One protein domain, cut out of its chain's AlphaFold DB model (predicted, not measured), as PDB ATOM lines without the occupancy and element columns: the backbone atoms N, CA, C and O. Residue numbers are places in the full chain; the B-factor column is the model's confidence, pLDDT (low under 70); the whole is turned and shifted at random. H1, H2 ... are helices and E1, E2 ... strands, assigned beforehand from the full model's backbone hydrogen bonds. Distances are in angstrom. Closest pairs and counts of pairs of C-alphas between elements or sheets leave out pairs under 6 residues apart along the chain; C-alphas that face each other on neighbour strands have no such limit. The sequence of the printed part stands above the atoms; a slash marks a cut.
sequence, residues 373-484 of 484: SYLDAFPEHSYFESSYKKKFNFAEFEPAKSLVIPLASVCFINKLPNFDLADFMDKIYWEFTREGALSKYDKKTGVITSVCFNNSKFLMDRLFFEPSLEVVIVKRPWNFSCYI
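What this domain is: This is residues 373 to 484 of the 484 residues of the protein "Type III restriction enzyme, res subunit" of Proteus mirabilis (UniProt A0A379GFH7). A three-stranded sheet, E3 E4 E5, has the long helix H3 over one face, and a small hairpin, E1 and E2, lies well away from this body, with residues 383 to 388 sticking out free. A long stretch without named elements, residues 403 to 420, swings wide between H2 and H3. The printed part has 112 residues, under half of them in named elements, in the order H1 E1 E2 H2 H3 E3 E4 E5; the class is mixed, helices and strands, and both sheets are antiparallel. It is only just loose, close to compact, with a radius of gyration of the C-alphas of 16.2 A and spans of 45 by 37 by 26 A.

Where its parts are: E4, residues 447 to 455, is 24.5 A long and E5, residues 465 to 473, 24.7 A, ending at C-alpha 473 (0.595, 24.954, 34.382). E3 is residues 438 to 442, 14.0 A. H3, residues 421 to 434, spans 19.5 A from C-alpha 421 (5.457, 23.058, 44.078). The short elements are H2, residues 399 to 402, E1, 381 to 384, E2, 387 to 390, and H1, 373 to 376.

How they stand to each other: E3 E4 E5 form a meander, each strand the antiparallel neighbour of the one before. N 440 and O 449 are 2.9 A apart across E3 and E4, N 450 and O 470 2.8 A across E4 and E5. H3 is on this sheet at a height of 8.9 A, over E3 and E4, along the strands; its closest C-alphas to E3 are Thr 433 and Ser 439, 5.9 A. Every O i to N i+4 pair of H3 is within hydrogen-bond range; H1 and H2 are too short for one. H2 only grazes the sheet with residues 399 to 400. H1 is not on it. E1 and E2, a hairpin with N 382 and O 389 2.9 A apart, are apart from E3, E4 and E5.

The domain as a whole: The C-alphas of Tyr 383 and Pro 417, the two farthest apart, are 48.2 A apart. The printed part has no cut; the link H2 to H3 is long. Mean pLDDT of the printed part is 72.2, with residues 430 to 436 and 476 to 484 among those under 70.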
ATOM      1  N   SER A 373      17.812  27.585  15.935       76.81
ATOM      2  CA  SER A 373      17.896  27.948  14.512       76.81
ATOM      3  C   SER A 373      16.519  28.005  13.843       76.81
ATOM      4  O   SER A 373      16.255  28.917  13.063       76.81
ATOM      5  N   TYR A 374      15.628  27.059  14.160       77.31
ATOM      6  CA  TYR A 374      14.255  27.041  13.656       77.31
ATOM      7  C   TYR A 374      13.471  28.275  14.108       77.31
ATOM      8  O   TYR A 374      12.885  28.955  13.271       77.31
ATOM      9  N   LEU A 375      13.498  28.602  15.406       75.12
ATOM     10  CA  LEU A 375      12.864  29.813  15.933       75.12
ATOM     11  C   LEU A 375      13.493  31.075  15.327       75.12
ATOM     12  O   LEU A 375      12.772  32.013  14.988       75.12
ATOM     13  N   ASP A 376      14.814  31.097  15.142       79.25
ATOM     14  CA  ASP A 376      15.547  32.233  14.579       79.25
ATOM     15  C   ASP A 376      15.266  32.498  13.101       79.25
ATOM     16  O   ASP A 376      15.330  33.651  12.678       79.25
ATOM     17  N   ALA A 377      14.860  31.480  12.346       81.62
ATOM     18  CA  ALA A 377      14.468  31.627  10.950       81.62
ATOM     19  C   ALA A 377      13.102  32.320  10.751       81.62
ATOM     20  O   ALA A 377      12.812  32.766   9.639       81.62
ATOM     21  N   PHE A 378      12.253  32.424  11.784       73.75
ATOM     22  CA  PHE A 378      10.970  33.126  11.662       73.75
ATOM     23  C   PHE A 378      11.161  34.646  11.606       73.75
ATOM     24  O   PHE A 378      11.924  35.198  12.401       73.75
ATOM     25  N   PRO A 379      10.429  35.357  10.728       76.88
ATOM     26  CA  PRO A 379      10.455  36.810  10.727       76.88
ATOM     27  C   PRO A 379       9.789  37.356  11.996       76.88
ATOM     28  O   PRO A 379       8.806  36.797  12.487       76.88
ATOM     29  N   GLU A 380      10.289  38.492  12.492       77.44
ATOM     30  CA  GLU A 380       9.804  39.146  13.722       77.44
ATOM     31  C   GLU A 380       8.291  39.413  13.713       77.44
ATOM     32  O   GLU A 380       7.625  39.346  14.747       77.44
ATOM     33  N   HIS A 381       7.734  39.650  12.524       80.69
ATOM     34  CA  HIS A 381       6.306  39.796  12.291       80.69
ATOM     35  C   HIS A 381       5.865  38.890  11.145       80.69
ATOM     36  O   HIS A 381       6.430  38.930  10.055       80.69
ATOM     37  N   SER A 382       4.820  38.105  11.386       78.31
ATOM     38  CA  SER A 382       4.182  37.236  10.396       78.31
ATOM     39  C   SER A 382       2.686  37.523  10.334       78.31
ATOM     40  O   SER A 382       2.063  37.797  11.358       78.31
ATOM     41  N   TYR A 383       2.086  37.434   9.149       75.69
ATOM     42  CA  TYR A 383       0.629  37.456   9.001       75.69
ATOM     43  C   TYR A 383       0.106  36.019   8.941       75.69
ATOM     44  O   TYR A 383       0.490  35.261   8.052       75.69
ATOM     45  N   PHE A 384      -0.737  35.631   9.896       71.12
ATOM     46  CA  PHE A 384      -1.257  34.268  10.014       71.12
ATOM     47  C   PHE A 384      -2.666  34.277  10.623       71.12
ATOM     48  O   PHE A 384      -2.920  35.008  11.582       71.12
ATOM     49  N   GLU A 385      -3.586  33.475  10.073       61.25
ATOM     50  CA  GLU A 385      -4.993  33.383  10.524       61.25
ATOM     51  C   GLU A 385      -5.664  34.755  10.709       61.25
ATOM     52  O   GLU A 385      -6.244  35.060  11.750       61.25
ATOM     53  N   SER A 386      -5.550  35.618   9.698       70.50
ATOM     54  CA  SER A 386      -6.177  36.950   9.683       70.50
ATOM     55  C   SER A 386      -5.661  37.934  10.743       70.50
ATOM     56  O   SER A 386      -6.318  38.933  11.032       70.50
ATOM     57  N   SER A 387      -4.483  37.684  11.324       70.50
ATOM     58  CA  SER A 387      -3.859  38.564  12.317       70.50
ATOM     59  C   SER A 387      -2.344  38.663  12.129       70.50
ATOM     60  O   SER A 387      -1.702  37.754  11.601       70.50
ATOM     61  N   TYR A 388      -1.757  39.776  12.571       79.38
ATOM     62  CA  TYR A 388      -0.306  39.909  12.668       79.38
ATOM     63  C   TYR A 388       0.162  39.292  13.985       79.38
ATOM     64  O   TYR A 388      -0.208  39.761  15.062       79.38
ATOM     65  N   LYS A 389       0.983  38.249  13.897       77.81
ATOM     66  CA  LYS A 389       1.602  37.580  15.041       77.81
ATOM     67  C   LYS A 389       3.086  37.942  15.088       77.81
ATOM     68  O   LYS A 389       3.741  38.063  14.053       77.81
ATOM     69  N   LYS A 390       3.608  38.152  16.296       77.69
ATOM     70  CA  LYS A 390       5.048  38.314  16.518       77.69
ATOM     71  C   LYS A 390       5.717  36.949  16.626       77.69
ATOM     72  O   LYS A 390       5.070  35.989  17.054       77.69
ATOM     73  N   LYS A 391       7.002  36.880  16.280       80.75
ATOM     74  CA  LYS A 391       7.848  35.717  16.566       80.75
ATOM     75  C   LYS A 391       7.768  35.365  18.055       80.75
ATOM     76  O   LYS A 391       7.758  36.242  18.919       80.75
ATOM     77  N   PHE A 392       7.701  34.070  18.355       79.12
ATOM     78  CA  PHE A 392       7.716  33.603  19.736       79.12
ATOM     79  C   PHE A 392       9.098  33.843  20.355       79.12
ATOM     80  O   PHE A 392      10.111  33.381  19.832       79.12
ATOM     81  N   ASN A 393       9.130  34.558  21.479       77.38
ATOM     82  CA  ASN A 393      10.353  34.881  22.201       77.38
ATOM     83  C   ASN A 393      10.165  34.584  23.689       77.38
ATOM     84  O   ASN A 393       9.361  35.224  24.366       77.38
ATOM     85  N   PHE A 394      10.954  33.646  24.213       74.50
ATOM     86  CA  PHE A 394      10.923  33.286  25.627       74.50
ATOM     87  C   PHE A 394      11.172  34.475  26.556       74.50
ATOM     88  O   PHE A 394      10.585  34.514  27.633       74.50
ATOM     89  N   ALA A 395      12.018  35.443  26.192       75.19
ATOM     90  CA  ALA A 395      12.319  36.597  27.039       75.19
ATOM     91  C   ALA A 395      11.093  37.499  27.248       75.19
ATOM     92  O   ALA A 395      10.867  37.958  28.367       75.19
ATOM     93  N   GLU A 396      10.283  37.674  26.203       79.69
ATOM     94  CA  GLU A 396       9.124  38.578  26.163       79.69
ATOM     95  C   GLU A 396       7.785  37.872  26.425       79.69
ATOM     96  O   GLU A 396       6.763  38.530  26.608       79.69
ATOM     97  N   PHE A 397       7.766  36.536  26.439       80.94
ATOM     98  CA  PHE A 397       6.544  35.767  26.645       80.94
ATOM     99  C   PHE A 397       5.985  35.967  28.062       80.94
ATOM    100  O   PHE A 397       6.624  35.607  29.055       80.94
ATOM    101  N   GLU A 398       4.764  36.506  28.136       81.25
ATOM    102  CA  GLU A 398       3.991  36.696  29.365       81.25
ATOM    103  C   GLU A 398       2.784  35.734  29.389       81.25
ATOM    104  O   GLU A 398       1.724  36.056  28.834       81.25
ATOM    105  N   PRO A 399       2.889  34.568  30.061       81.38
ATOM    106  CA  PRO A 399       1.848  33.538  30.029       81.38
ATOM    107  C   PRO A 399       0.457  34.050  30.419       81.38
ATOM    108  O   PRO A 399      -0.534  33.707  29.785       81.38
ATOM    109  N   ALA A 400       0.378  34.927  31.424       76.94
ATOM    110  CA  ALA A 400      -0.887  35.440  31.949       76.94
ATOM    111  C   ALA A 400      -1.709  36.269  30.942       76.94
ATOM    112  O   ALA A 400      -2.916  36.410  31.129       76.94
ATOM    113  N   LYS A 401      -1.077  36.836  29.907       80.94
ATOM    114  CA  LYS A 401      -1.752  37.650  28.878       80.94
ATOM    115  C   LYS A 401      -1.902  36.921  27.550       80.94
ATOM    116  O   LYS A 401      -2.829  37.211  26.801       80.94
ATOM    117  N   SER A 402      -0.963  36.032  27.238       80.06
ATOM    118  CA  SER A 402      -0.818  35.456  25.899       80.06
ATOM    119  C   SER A 402      -1.282  34.007  25.796       80.06
ATOM    120  O   SER A 402      -1.467  33.521  24.682       80.06
ATOM    121  N   LEU A 403      -1.464  33.304  26.919       81.81
ATOM    122  CA  LEU A 403      -1.863  31.904  26.909       81.81
ATOM    123  C   LEU A 403      -3.391  31.750  26.893       81.81
ATOM    124  O   LEU A 403      -4.083  32.208  27.800       81.81
ATOM    125  N   VAL A 404      -3.906  31.030  25.898       81.50
ATOM    126  CA  VAL A 404      -5.289  30.538  25.878       81.50
ATOM    127  C   VAL A 404      -5.265  29.057  26.244       81.50
ATOM    128  O   VAL A 404      -4.636  28.264  25.548       81.50
ATOM    129  N   ILE A 405      -5.929  28.681  27.339       76.06
ATOM    130  CA  ILE A 405      -5.991  27.282  27.784       76.06
ATOM    131  C   ILE A 405      -7.036  26.537  26.936       76.06
ATOM    132  O   ILE A 405      -8.198  26.956  26.916       76.06
ATOM    133  N   PRO A 406      -6.663  25.451  26.235       75.19
ATOM    134  CA  PRO A 406      -7.598  24.680  25.426       75.19
ATOM    135  C   PRO A 406      -8.617  23.928  26.295       75.19
ATOM    136  O   PRO A 406      -8.326  23.506  27.414       75.19
ATOM    137  N   LEU A 407      -9.820  23.709  25.750       75.56
ATOM    138  CA  LEU A 407     -10.924  23.036  26.454       75.56
ATOM    139  C   LEU A 407     -10.626  21.567  26.805       75.56
ATOM    140  O   LEU A 407     -11.183  21.049  27.769       75.56
ATOM    141  N   ALA A 408      -9.759  20.900  26.039       73.56
ATOM    142  CA  ALA A 408      -9.278  19.553  26.326       73.56
ATOM    143  C   ALA A 408      -7.845  19.635  26.871       73.56
ATOM    144  O   ALA A 408      -6.925  19.975  26.132       73.56
ATOM    145  N   SER A 409      -7.679  19.338  28.161       70.31
ATOM    146  CA  SER A 409      -6.392  19.311  28.867       70.31
ATOM    147  C   SER A 409      -6.349  18.104  29.812       70.31
ATOM    148  O   SER A 409      -7.393  17.658  30.293       70.31
ATOM    149  N   VAL A 410      -5.158  17.558  30.073       74.12
ATOM    150  CA  VAL A 410      -4.976  16.453  31.027       74.12
ATOM    151  C   VAL A 410      -4.747  17.030  32.418       74.12
ATOM    152  O   VAL A 410      -3.681  17.565  32.691       74.12
ATOM    153  N   CYS A 411      -5.733  16.887  33.308       72.56
ATOM    154  CA  CYS A 411      -5.669  17.452  34.654       72.56
ATOM    155  C   CYS A 411      -5.451  16.380  35.722       72.56
ATOM    156  O   CYS A 411      -6.315  15.536  35.967       72.56
ATOM    157  N   PHE A 412      -4.332  16.466  36.435       70.50
ATOM    158  CA  PHE A 412      -4.151  15.776  37.712       70.50
ATOM    159  C   PHE A 412      -4.740  16.646  38.830       70.50
ATOM    160  O   PHE A 412      -4.773  17.861  38.702       70.50
ATOM    161  N   ILE A 413      -5.287  16.055  39.895       72.19
ATOM    162  CA  ILE A 413      -5.981  16.830  40.950       72.19
ATOM    163  C   ILE A 413      -5.501  16.464  42.358       72.19
ATOM    164  O   ILE A 413      -5.495  17.290  43.272       72.19
ATOM    165  N   ASN A 414      -5.019  15.234  42.522       75.50
ATOM    166  CA  ASN A 414      -4.532  14.723  43.793       75.50
ATOM    167  C   ASN A 414      -3.022  14.938  43.923       75.50
ATOM    168  O   ASN A 414      -2.276  14.777  42.958       75.50
ATOM    169  N   LYS A 415      -2.570  15.264  45.138       72.69
ATOM    170  CA  LYS A 415      -1.148  15.377  45.479       72.69
ATOM    171  C   LYS A 415      -0.792  14.422  46.608       72.69
ATOM    172  O   LYS A 415      -1.599  14.187  47.506       72.69
ATOM    173  N   LEU A 416       0.437  13.923  46.593       78.25
ATOM    174  CA  LEU A 416       0.984  13.194  47.733       78.25
ATOM    175  C   LEU A 416       1.242  14.159  48.911       78.25
ATOM    176  O   LEU A 416       1.448  15.357  48.686       78.25
ATOM    177  N   PRO A 417       1.257  13.669  50.168       73.06
ATOM    178  CA  PRO A 417       1.427  14.512  51.356       73.06
ATOM    179  C   PRO A 417       2.665  15.423  51.299       73.06
ATOM    180  O   PRO A 417       2.580  16.589  51.670       73.06
ATOM    181  N   ASN A 418       3.763  14.924  50.723       74.00
ATOM    182  CA  ASN A 418       5.056  15.613  50.623       74.00
ATOM    183  C   ASN A 418       5.258  16.364  49.293       74.00
ATOM    184  O   ASN A 418       6.390  16.624  48.899       74.00
ATOM    185  N   PHE A 419       4.188  16.660  48.551       72.19
ATOM    186  CA  PHE A 419       4.301  17.394  47.291       72.19
ATOM    187  C   PHE A 419       4.713  18.853  47.529       72.19
ATOM    188  O   PHE A 419       3.949  19.626  48.122       72.19
ATOM    189  N   ASP A 420       5.869  19.231  46.987       73.19
ATOM    190  CA  ASP A 420       6.309  20.617  46.891       73.19
ATOM    191  C   ASP A 420       6.197  21.160  45.458       73.19
ATOM    192  O   ASP A 420       6.487  20.477  44.477       73.19
ATOM    193  N   LEU A 421       5.733  22.409  45.357       73.12
ATOM    194  CA  LEU A 421       5.457  23.058  44.078       73.12
ATOM    195  C   LEU A 421       6.746  23.500  43.381       73.12
ATOM    196  O   LEU A 421       6.845  23.368  42.166       73.12
ATOM    197  N   ALA A 422       7.704  24.044  44.133       67.44
ATOM    198  CA  ALA A 422       8.956  24.518  43.566       67.44
ATOM    199  C   ALA A 422       9.787  23.331  43.066       67.44
ATOM    200  O   ALA A 422      10.263  23.372  41.935       67.44
ATOM    201  N   ASP A 423       9.847  22.250  43.846       64.00
ATOM    202  CA  ASP A 423      10.516  21.008  43.451       64.00
ATOM    203  C   ASP A 423       9.870  20.367  42.219       64.00
ATOM    204  O   ASP A 423      10.565  19.850  41.347       64.00
ATOM    205  N   PHE A 424       8.536  20.368  42.132       73.44
ATOM    206  CA  PHE A 424       7.832  19.854  40.958       73.44
ATOM    207  C   PHE A 424       8.125  20.693  39.713       73.44
ATOM    208  O   PHE A 424       8.481  20.146  38.672       73.44
ATOM    209  N   MET A 425       8.007  22.018  39.832       72.56
ATOM    210  CA  MET A 425       8.262  22.948  38.732       72.56
ATOM    211  C   MET A 425       9.691  22.818  38.204       72.56
ATOM    212  O   MET A 425       9.896  22.769  36.994       72.56
ATOM    213  N   ASP A 426      10.667  22.722  39.107       64.56
ATOM    214  CA  ASP A 426      12.068  22.512  38.750       64.56
ATOM    215  C   ASP A 426      12.248  21.161  38.040       64.56
ATOM    216  O   ASP A 426      12.817  21.106  36.953       64.56
ATOM    217  N   LYS A 427      11.660  20.077  38.569       67.62
ATOM    218  CA  LYS A 427      11.718  18.745  37.941       67.62
ATOM    219  C   LYS A 427      11.170  18.724  36.517       67.62
ATOM    220  O   LYS A 427      11.831  18.152  35.655       67.62
ATOM    221  N   ILE A 428      10.009  19.332  36.270       75.06
ATOM    222  CA  ILE A 428       9.391  19.363  34.935       75.06
ATOM    223  C   ILE A 428      10.161  20.281  33.979       75.06
ATOM    224  O   ILE A 428      10.375  19.933  32.821       75.06
ATOM    225  N   TYR A 429      10.621  21.444  34.446       71.56
ATOM    226  CA  TYR A 429      11.455  22.331  33.633       71.56
ATOM    227  C   TYR A 429      12.724  21.615  33.164       71.56
ATOM    228  O   TYR A 429      13.070  21.640  31.977       71.56
ATOM    229  N   TRP A 430      13.394  20.936  34.098       59.06
ATOM    230  CA  TRP A 430      14.540  20.115  33.762       59.06
ATOM    231  C   TRP A 430      14.127  18.964  32.857       59.06
ATOM    232  O   TRP A 430      14.847  18.706  31.911       59.06
ATOM    233  N   GLU A 431      12.981  18.315  33.056       65.50
ATOM    234  CA  GLU A 431      12.485  17.253  32.173       65.50
ATOM    235  C   GLU A 431      12.416  17.644  30.703       65.50
ATOM    236  O   GLU A 431      13.045  16.977  29.888       65.50
ATOM    237  N   PHE A 432      11.776  18.761  30.380       65.75
ATOM    238  CA  PHE A 432      11.729  19.239  29.001       65.75
ATOM    239  C   PHE A 432      13.106  19.621  28.463       65.75
ATOM    240  O   PHE A 432      13.500  19.181  27.384       65.75
ATOM    241  N   THR A 433      13.883  20.376  29.243       61.19
ATOM    242  CA  THR A 433      15.252  20.751  28.854       61.19
ATOM    243  C   THR A 433      16.113  19.503  28.613       61.19
ATOM    244  O   THR A 433      16.943  19.471  27.707       61.19
ATOM    245  N   ARG A 434      15.894  18.434  29.397       55.22
ATOM    246  CA  ARG A 434      16.588  17.150  29.253       55.22
ATOM    247  C   ARG A 434      16.264  16.472  27.936       55.22
ATOM    248  O   ARG A 434      17.143  15.754  27.507       55.22
ATOM    249  N   GLU A 435      15.075  16.647  27.365       61.34
ATOM    250  CA  GLU A 435      14.654  16.058  26.081       61.34
ATOM    251  C   GLU A 435      15.065  16.917  24.874       61.34
ATOM    252  O   GLU A 435      14.649  16.676  23.742       61.34
ATOM    253  N   GLY A 436      15.907  17.927  25.112       58.38
ATOM    254  CA  GLY A 436      16.382  18.844  24.086       58.38
ATOM    255  C   GLY A 436      15.392  19.958  23.765       58.38
ATOM    256  O   GLY A 436      15.610  20.664  22.783       58.38
ATOM    257  N   ALA A 437      14.333  20.139  24.562       71.69
ATOM    258  CA  ALA A 437      13.411  21.254  24.407       71.69
ATOM    259  C   ALA A 437      14.064  22.581  24.818       71.69
ATOM    260  O   ALA A 437      14.877  22.649  25.744       71.69
ATOM    261  N   LEU A 438      13.647  23.670  24.175       76.19
ATOM    262  CA  LEU A 438      13.924  25.011  24.677       76.19
ATOM    263  C   LEU A 438      12.845  25.365  25.688       76.19
ATOM    264  O   LEU A 438      11.689  25.510  25.304       76.19
ATOM    265  N   SER A 439      13.210  25.506  26.960       80.50
ATOM    266  CA  SER A 439      12.241  25.725  28.034       80.50
ATOM    267  C   SER A 439      12.498  27.010  28.812       80.50
ATOM    268  O   SER A 439      13.635  27.444  29.004       80.50
ATOM    269  N   LYS A 440      11.424  27.591  29.346       81.50
ATOM    270  CA  LYS A 440      11.445  28.650  30.361       81.50
ATOM    271  C   LYS A 440      10.357  28.358  31.381       81.50
ATOM    272  O   LYS A 440       9.271  27.919  31.015       81.50
ATOM    273  N   TYR A 441      10.618  28.649  32.647       76.81
ATOM    274  CA  TYR A 441       9.588  28.589  33.674       76.81
ATOM    275  C   TYR A 441       9.448  29.925  34.403       76.81
ATOM    276  O   TYR A 441      10.434  30.600  34.708       76.81
ATOM    277  N   ASP A 442       8.206  30.318  34.670       77.56
ATOM    278  CA  ASP A 442       7.841  31.515  35.417       77.56
ATOM    279  C   ASP A 442       7.334  31.120  36.811       77.56
ATOM    280  O   ASP A 442       6.213  30.641  36.992       77.56
ATOM    281  N   LYS A 443       8.174  31.364  37.824       69.81
ATOM    282  CA  LYS A 443       7.870  31.068  39.233       69.81
ATOM    283  C   LYS A 443       6.646  31.816  39.765       69.81
ATOM    284  O   LYS A 443       6.022  31.332  40.703       69.81
ATOM    285  N   LYS A 444       6.317  32.995  39.222       71.50
ATOM    286  CA  LYS A 444       5.193  33.807  39.718       71.50
ATOM    287  C   LYS A 444       3.855  33.235  39.270       71.50
ATOM    288  O   LYS A 444       2.903  33.243  40.044       71.50
ATOM    289  N   THR A 445       3.784  32.765  38.027       72.94
ATOM    290  CA  THR A 445       2.547  32.238  37.434       72.94
ATOM    291  C   THR A 445       2.426  30.720  37.550       72.94
ATOM    292  O   THR A 445       1.323  30.200  37.403       72.94
ATOM    293  N   GLY A 446       3.522  30.019  37.864       78.75
ATOM    294  CA  GLY A 446       3.550  28.558  37.934       78.75
ATOM    295  C   GLY A 446       3.474  27.910  36.553       78.75
ATOM    296  O   GLY A 446       2.963  26.803  36.428       78.75
ATOM    297  N   VAL A 447       3.934  28.606  35.509       85.00
ATOM    298  CA  VAL A 447       3.873  28.133  34.120       85.00
ATOM    299  C   VAL A 447       5.263  27.737  33.639       85.00
ATOM    300  O   VAL A 447       6.222  28.492  33.799       85.00
ATOM    301  N   ILE A 448       5.361  26.565  33.027       86.00
ATOM    302  CA  ILE A 448       6.520  26.088  32.276       86.00
ATOM    303  C   ILE A 448       6.111  26.075  30.814       86.00
ATOM    304  O   ILE A 448       5.030  25.612  30.461       86.00
ATOM    305  N   THR A 449       6.962  26.615  29.960       87.50
ATOM    306  CA  THR A 449       6.747  26.651  28.519       87.50
ATOM    307  C   THR A 449       7.964  26.058  27.846       87.50
ATOM    308  O   THR A 449       9.083  26.469  28.150       87.50
ATOM    309  N   SER A 450       7.732  25.116  26.943       86.00
ATOM    310  CA  SER A 450       8.760  24.334  26.271       86.00
ATOM    311  C   SER A 450       8.446  24.257  24.785       86.00
ATOM    312  O   SER A 450       7.306  24.010  24.409       86.00
ATOM    313  N   VAL A 451       9.438  24.479  23.929       83.38
ATOM    314  CA  VAL A 451       9.331  24.167  22.501       83.38
ATOM    315  C   VAL A 451      10.097  22.875  22.260       83.38
ATOM    316  O   VAL A 451      11.291  22.822  22.551       83.38
ATOM    317  N   CYS A 452       9.413  21.860  21.742       80.19
ATOM    318  CA  CYS A 452       9.936  20.509  21.539       80.19
ATOM    319  C   CYS A 452       9.869  20.133  20.053       80.19
ATOM    320  O   CYS A 452       9.067  20.694  19.308       80.19
ATOM    321  N   PHE A 453      10.671  19.158  19.619       75.62
ATOM    322  CA  PHE A 453      10.446  18.463  18.349       75.62
ATOM    323  C   PHE A 453       9.884  17.072  18.628       75.62
ATOM    324  O   PHE A 453      10.556  16.235  19.223       75.62
ATOM    325  N   ASN A 454       8.673  16.815  18.147       72.56
ATOM    326  CA  ASN A 454       8.041  15.502  18.199       72.56
ATOM    327  C   ASN A 454       8.164  14.799  16.842       72.56
ATOM    328  O   ASN A 454       8.276  15.455  15.810       72.56
ATOM    329  N   ASN A 455       8.146  13.463  16.815       68.81
ATOM    330  CA  ASN A 455       8.015  12.743  15.545       68.81
ATOM    331  C   ASN A 455       6.538  12.642  15.151       68.81
ATOM    332  O   ASN A 455       5.679  12.447  16.016       68.81
ATOM    333  N   SER A 456       6.248  12.713  13.853       73.69
ATOM    334  CA  SER A 456       4.876  12.597  13.367       73.69
ATOM    335  C   SER A 456       4.232  11.277  13.795       73.69
ATOM    336  O   SER A 456       4.722  10.191  13.484       73.69
ATOM    337  N   LYS A 457       3.067  11.359  14.444       78.06
ATOM    338  CA  LYS A 457       2.282  10.184  14.868       78.06
ATOM    339  C   LYS A 457       1.714   9.360  13.704       78.06
ATOM    340  O   LYS A 457       1.154   8.291  13.931       78.06
ATOM    341  N   PHE A 458       1.804   9.874  12.476       72.38
ATOM    342  CA  PHE A 458       1.269   9.239  11.273       72.38
ATOM    343  C   PHE A 458       2.314   8.431  10.489       72.38
ATOM    344  O   PHE A 458       1.936   7.645   9.623       72.38
ATOM    345  N   LEU A 459       3.610   8.617  10.765       63.12
ATOM    346  CA  LEU A 459       4.704   8.028   9.991       63.12
ATOM    347  C   LEU A 459       5.464   6.998  10.837       63.12
ATOM    348  O   LEU A 459       6.001   7.324  11.891       63.12
ATOM    349  N   MET A 460       5.511   5.745  10.378       48.53
ATOM    350  CA  MET A 460       6.144   4.643  11.122       48.53
ATOM    351  C   MET A 460       7.638   4.459  10.818       48.53
ATOM    352  O   MET A 460       8.383   3.997  11.676       48.53
ATOM    353  N   ASP A 461       8.073   4.779   9.601       53.09
ATOM    354  CA  ASP A 461       9.413   4.494   9.066       53.09
ATOM    355  C   ASP A 461      10.143   5.753   8.564       53.09
ATOM    356  O   ASP A 461      11.228   5.673   7.983       53.09
ATOM    357  N   ARG A 462       9.549   6.930   8.775       63.19
ATOM    358  CA  ARG A 462      10.103   8.231   8.391       63.19
ATOM    359  C   ARG A 462      10.202   9.119   9.621       63.19
ATOM    360  O   ARG A 462       9.265   9.192  10.413       63.19
ATOM    361  N   LEU A 463      11.325   9.819   9.742       61.56
ATOM    362  CA  LEU A 463      11.490  10.886  10.718       61.56
ATOM    363  C   LEU A 463      10.934  12.180  10.117       61.56
ATOM    364  O   LEU A 463      11.426  12.645   9.088       61.56
ATOM    365  N   PHE A 464       9.916  12.749  10.751       70.06
ATOM    366  CA  PHE A 464       9.380  14.062  10.408       70.06
ATOM    367  C   PHE A 464       9.180  14.847  11.699       70.06
ATOM    368  O   PHE A 464       8.285  14.536  12.484       70.06
ATOM    369  N   PHE A 465      10.058  15.825  11.927       71.06
ATOM    370  CA  PHE A 465      10.031  16.642  13.132       71.06
ATOM    371  C   PHE A 465       8.895  17.663  13.070       71.06
ATOM    372  O   PHE A 465       8.886  18.558  12.225       71.06
ATOM    373  N   GLU A 466       7.958  17.542  14.000       77.25
ATOM    374  CA  GLU A 466       6.869  18.478  14.228       77.25
ATOM    375  C   GLU A 466       7.221  19.325  15.461       77.25
ATOM    376  O   GLU A 466       7.279  18.788  16.572       77.25
ATOM    377  N   PRO A 467       7.503  20.631  15.302       80.31
ATOM    378  CA  PRO A 467       7.696  21.502  16.448       80.31
ATOM    379  C   PRO A 467       6.373  21.659  17.202       80.31
ATOM    380  O   PRO A 467       5.345  21.985  16.606       80.31
ATOM    381  N   SER A 468       6.401  21.460  18.515       84.69
ATOM    382  CA  SER A 468       5.265  21.681  19.410       84.69
ATOM    383  C   SER A 468       5.612  22.728  20.463       84.69
ATOM    384  O   SER A 468       6.749  22.821  20.922       84.69
ATOM    385  N   LEU A 469       4.613  23.522  20.850       85.94
ATOM    386  CA  LEU A 469       4.663  24.323  22.068       85.94
ATOM    387  C   LEU A 469       3.947  23.542  23.168       85.94
ATOM    388  O   LEU A 469       2.733  23.351  23.105       85.94
ATOM    389  N   GLU A 470       4.697  23.109  24.169       88.25
ATOM    390  CA  GLU A 470       4.201  22.382  25.328       88.25
ATOM    391  C   GLU A 470       4.176  23.315  26.534       88.25
ATOM    392  O   GLU A 470       5.116  24.073  26.791       88.25
ATOM    393  N   VAL A 471       3.054  23.319  27.249       87.75
ATOM    394  CA  VAL A 471       2.819  24.250  28.351       87.75
ATOM    395  C   VAL A 471       2.318  23.469  29.544       87.75
ATOM    396  O   VAL A 471       1.226  22.914  29.492       87.75
ATOM    397  N   VAL A 472       3.093  23.499  30.624       86.50
ATOM    398  CA  VAL A 472       2.697  22.938  31.913       86.50
ATOM    399  C   VAL A 472       2.295  24.064  32.843       86.50
ATOM    400  O   VAL A 472       3.043  25.023  33.037       86.50
ATOM    401  N   ILE A 473       1.105  23.965  33.427       84.75
ATOM    402  CA  ILE A 473       0.595  24.954  34.382       84.75
ATOM    403  C   ILE A 473       0.391  24.272  35.718       84.75
ATOM    404  O   ILE A 473      -0.350  23.298  35.824       84.75
ATOM    405  N   VAL A 474       1.000  24.832  36.756       77.12
ATOM    406  CA  VAL A 474       0.917  24.305  38.110       77.12
ATOM    407  C   VAL A 474       0.449  25.405  39.037       77.12
ATOM    408  O   VAL A 474       1.120  26.412  39.262       77.12
ATOM    409  N   LYS A 475      -0.732  25.205  39.610       74.44
ATOM    410  CA  LYS A 475      -1.332  26.150  40.549       74.44
ATOM    411  C   LYS A 475      -1.607  25.435  41.864       74.44
ATOM    412  O   LYS A 475      -1.974  24.264  41.864       74.44
ATOM    413  N   ARG A 476      -1.494  26.160  42.983       63.78
ATOM    414  CA  ARG A 476      -2.100  25.780  44.270       63.78
ATOM    415  C   ARG A 476      -3.375  26.599  44.478       63.78
ATOM    416  O   ARG A 476      -3.288  27.743  44.918       63.78
ATOM    417  N   PRO A 477      -4.559  26.080  44.147       54.28
ATOM    418  CA  PRO A 477      -5.812  26.709  44.520       54.28
ATOM    419  C   PRO A 477      -6.172  26.340  45.948       54.28
ATOM    420  O   PRO A 477      -5.784  25.289  46.464       54.28
ATOM    421  N   TRP A 478      -6.978  27.192  46.564       47.12
ATOM    422  CA  TRP A 478      -7.780  26.811  47.711       47.12
ATOM    423  C   TRP A 478      -8.689  25.650  47.252       47.12
ATOM    424  O   TRP A 478      -9.608  25.845  46.464       47.12
ATOM    425  N   ASN A 479      -8.351  24.431  47.683       40.19
ATOM    426  CA  ASN A 479      -9.060  23.155  47.504       40.19
ATOM    427  C   ASN A 479      -9.027  22.349  46.187       40.19
ATOM    428  O   ASN A 479      -9.591  21.266  46.214       40.19
ATOM    429  N   PHE A 480      -8.314  22.701  45.110       39.78
ATOM    430  CA  PHE A 480      -8.094  21.758  43.980       39.78
ATOM    431  C   PHE A 480      -6.895  22.159  43.131       39.78
ATOM    432  O   PHE A 480      -6.956  23.227  42.561       39.78
ATOM    433  N   SER A 481      -5.839  21.354  42.972       40.75
ATOM    434  CA  SER A 481      -4.718  21.716  42.072       40.75
ATOM    435  C   SER A 481      -5.000  21.232  40.652       40.75
ATOM    436  O   SER A 481      -5.377  20.085  40.491       40.75
ATOM    437  N   CYS A 482      -4.852  22.094  39.645       34.44
ATOM    438  CA  CYS A 482      -4.948  21.720  38.231       34.44
ATOM    439  C   CYS A 482      -3.526  21.555  37.682       34.44
ATOM    440  O   CYS A 482      -2.655  22.357  38.030       34.44
ATOM    441  N   TYR A 483      -3.320  20.535  36.855       46.41
ATOM    442  CA  TYR A 483      -2.087  20.282  36.113       46.41
ATOM    443  C   TYR A 483      -2.449  20.362  34.627       46.41
ATOM    444  O   TYR A 483      -3.565  19.996  34.265       46.41
ATOM    445  N   ILE A 484      -1.544  20.866  33.797       49.09
ATOM    446  CA  ILE A 484      -1.549  20.677  32.339       49.09
ATOM    447  C   ILE A 484      -0.203  20.074  31.998       49.09
ATOM    448  O   ILE A 484       0.759  20.549  32.643       49.09
TER     449      ILE A 484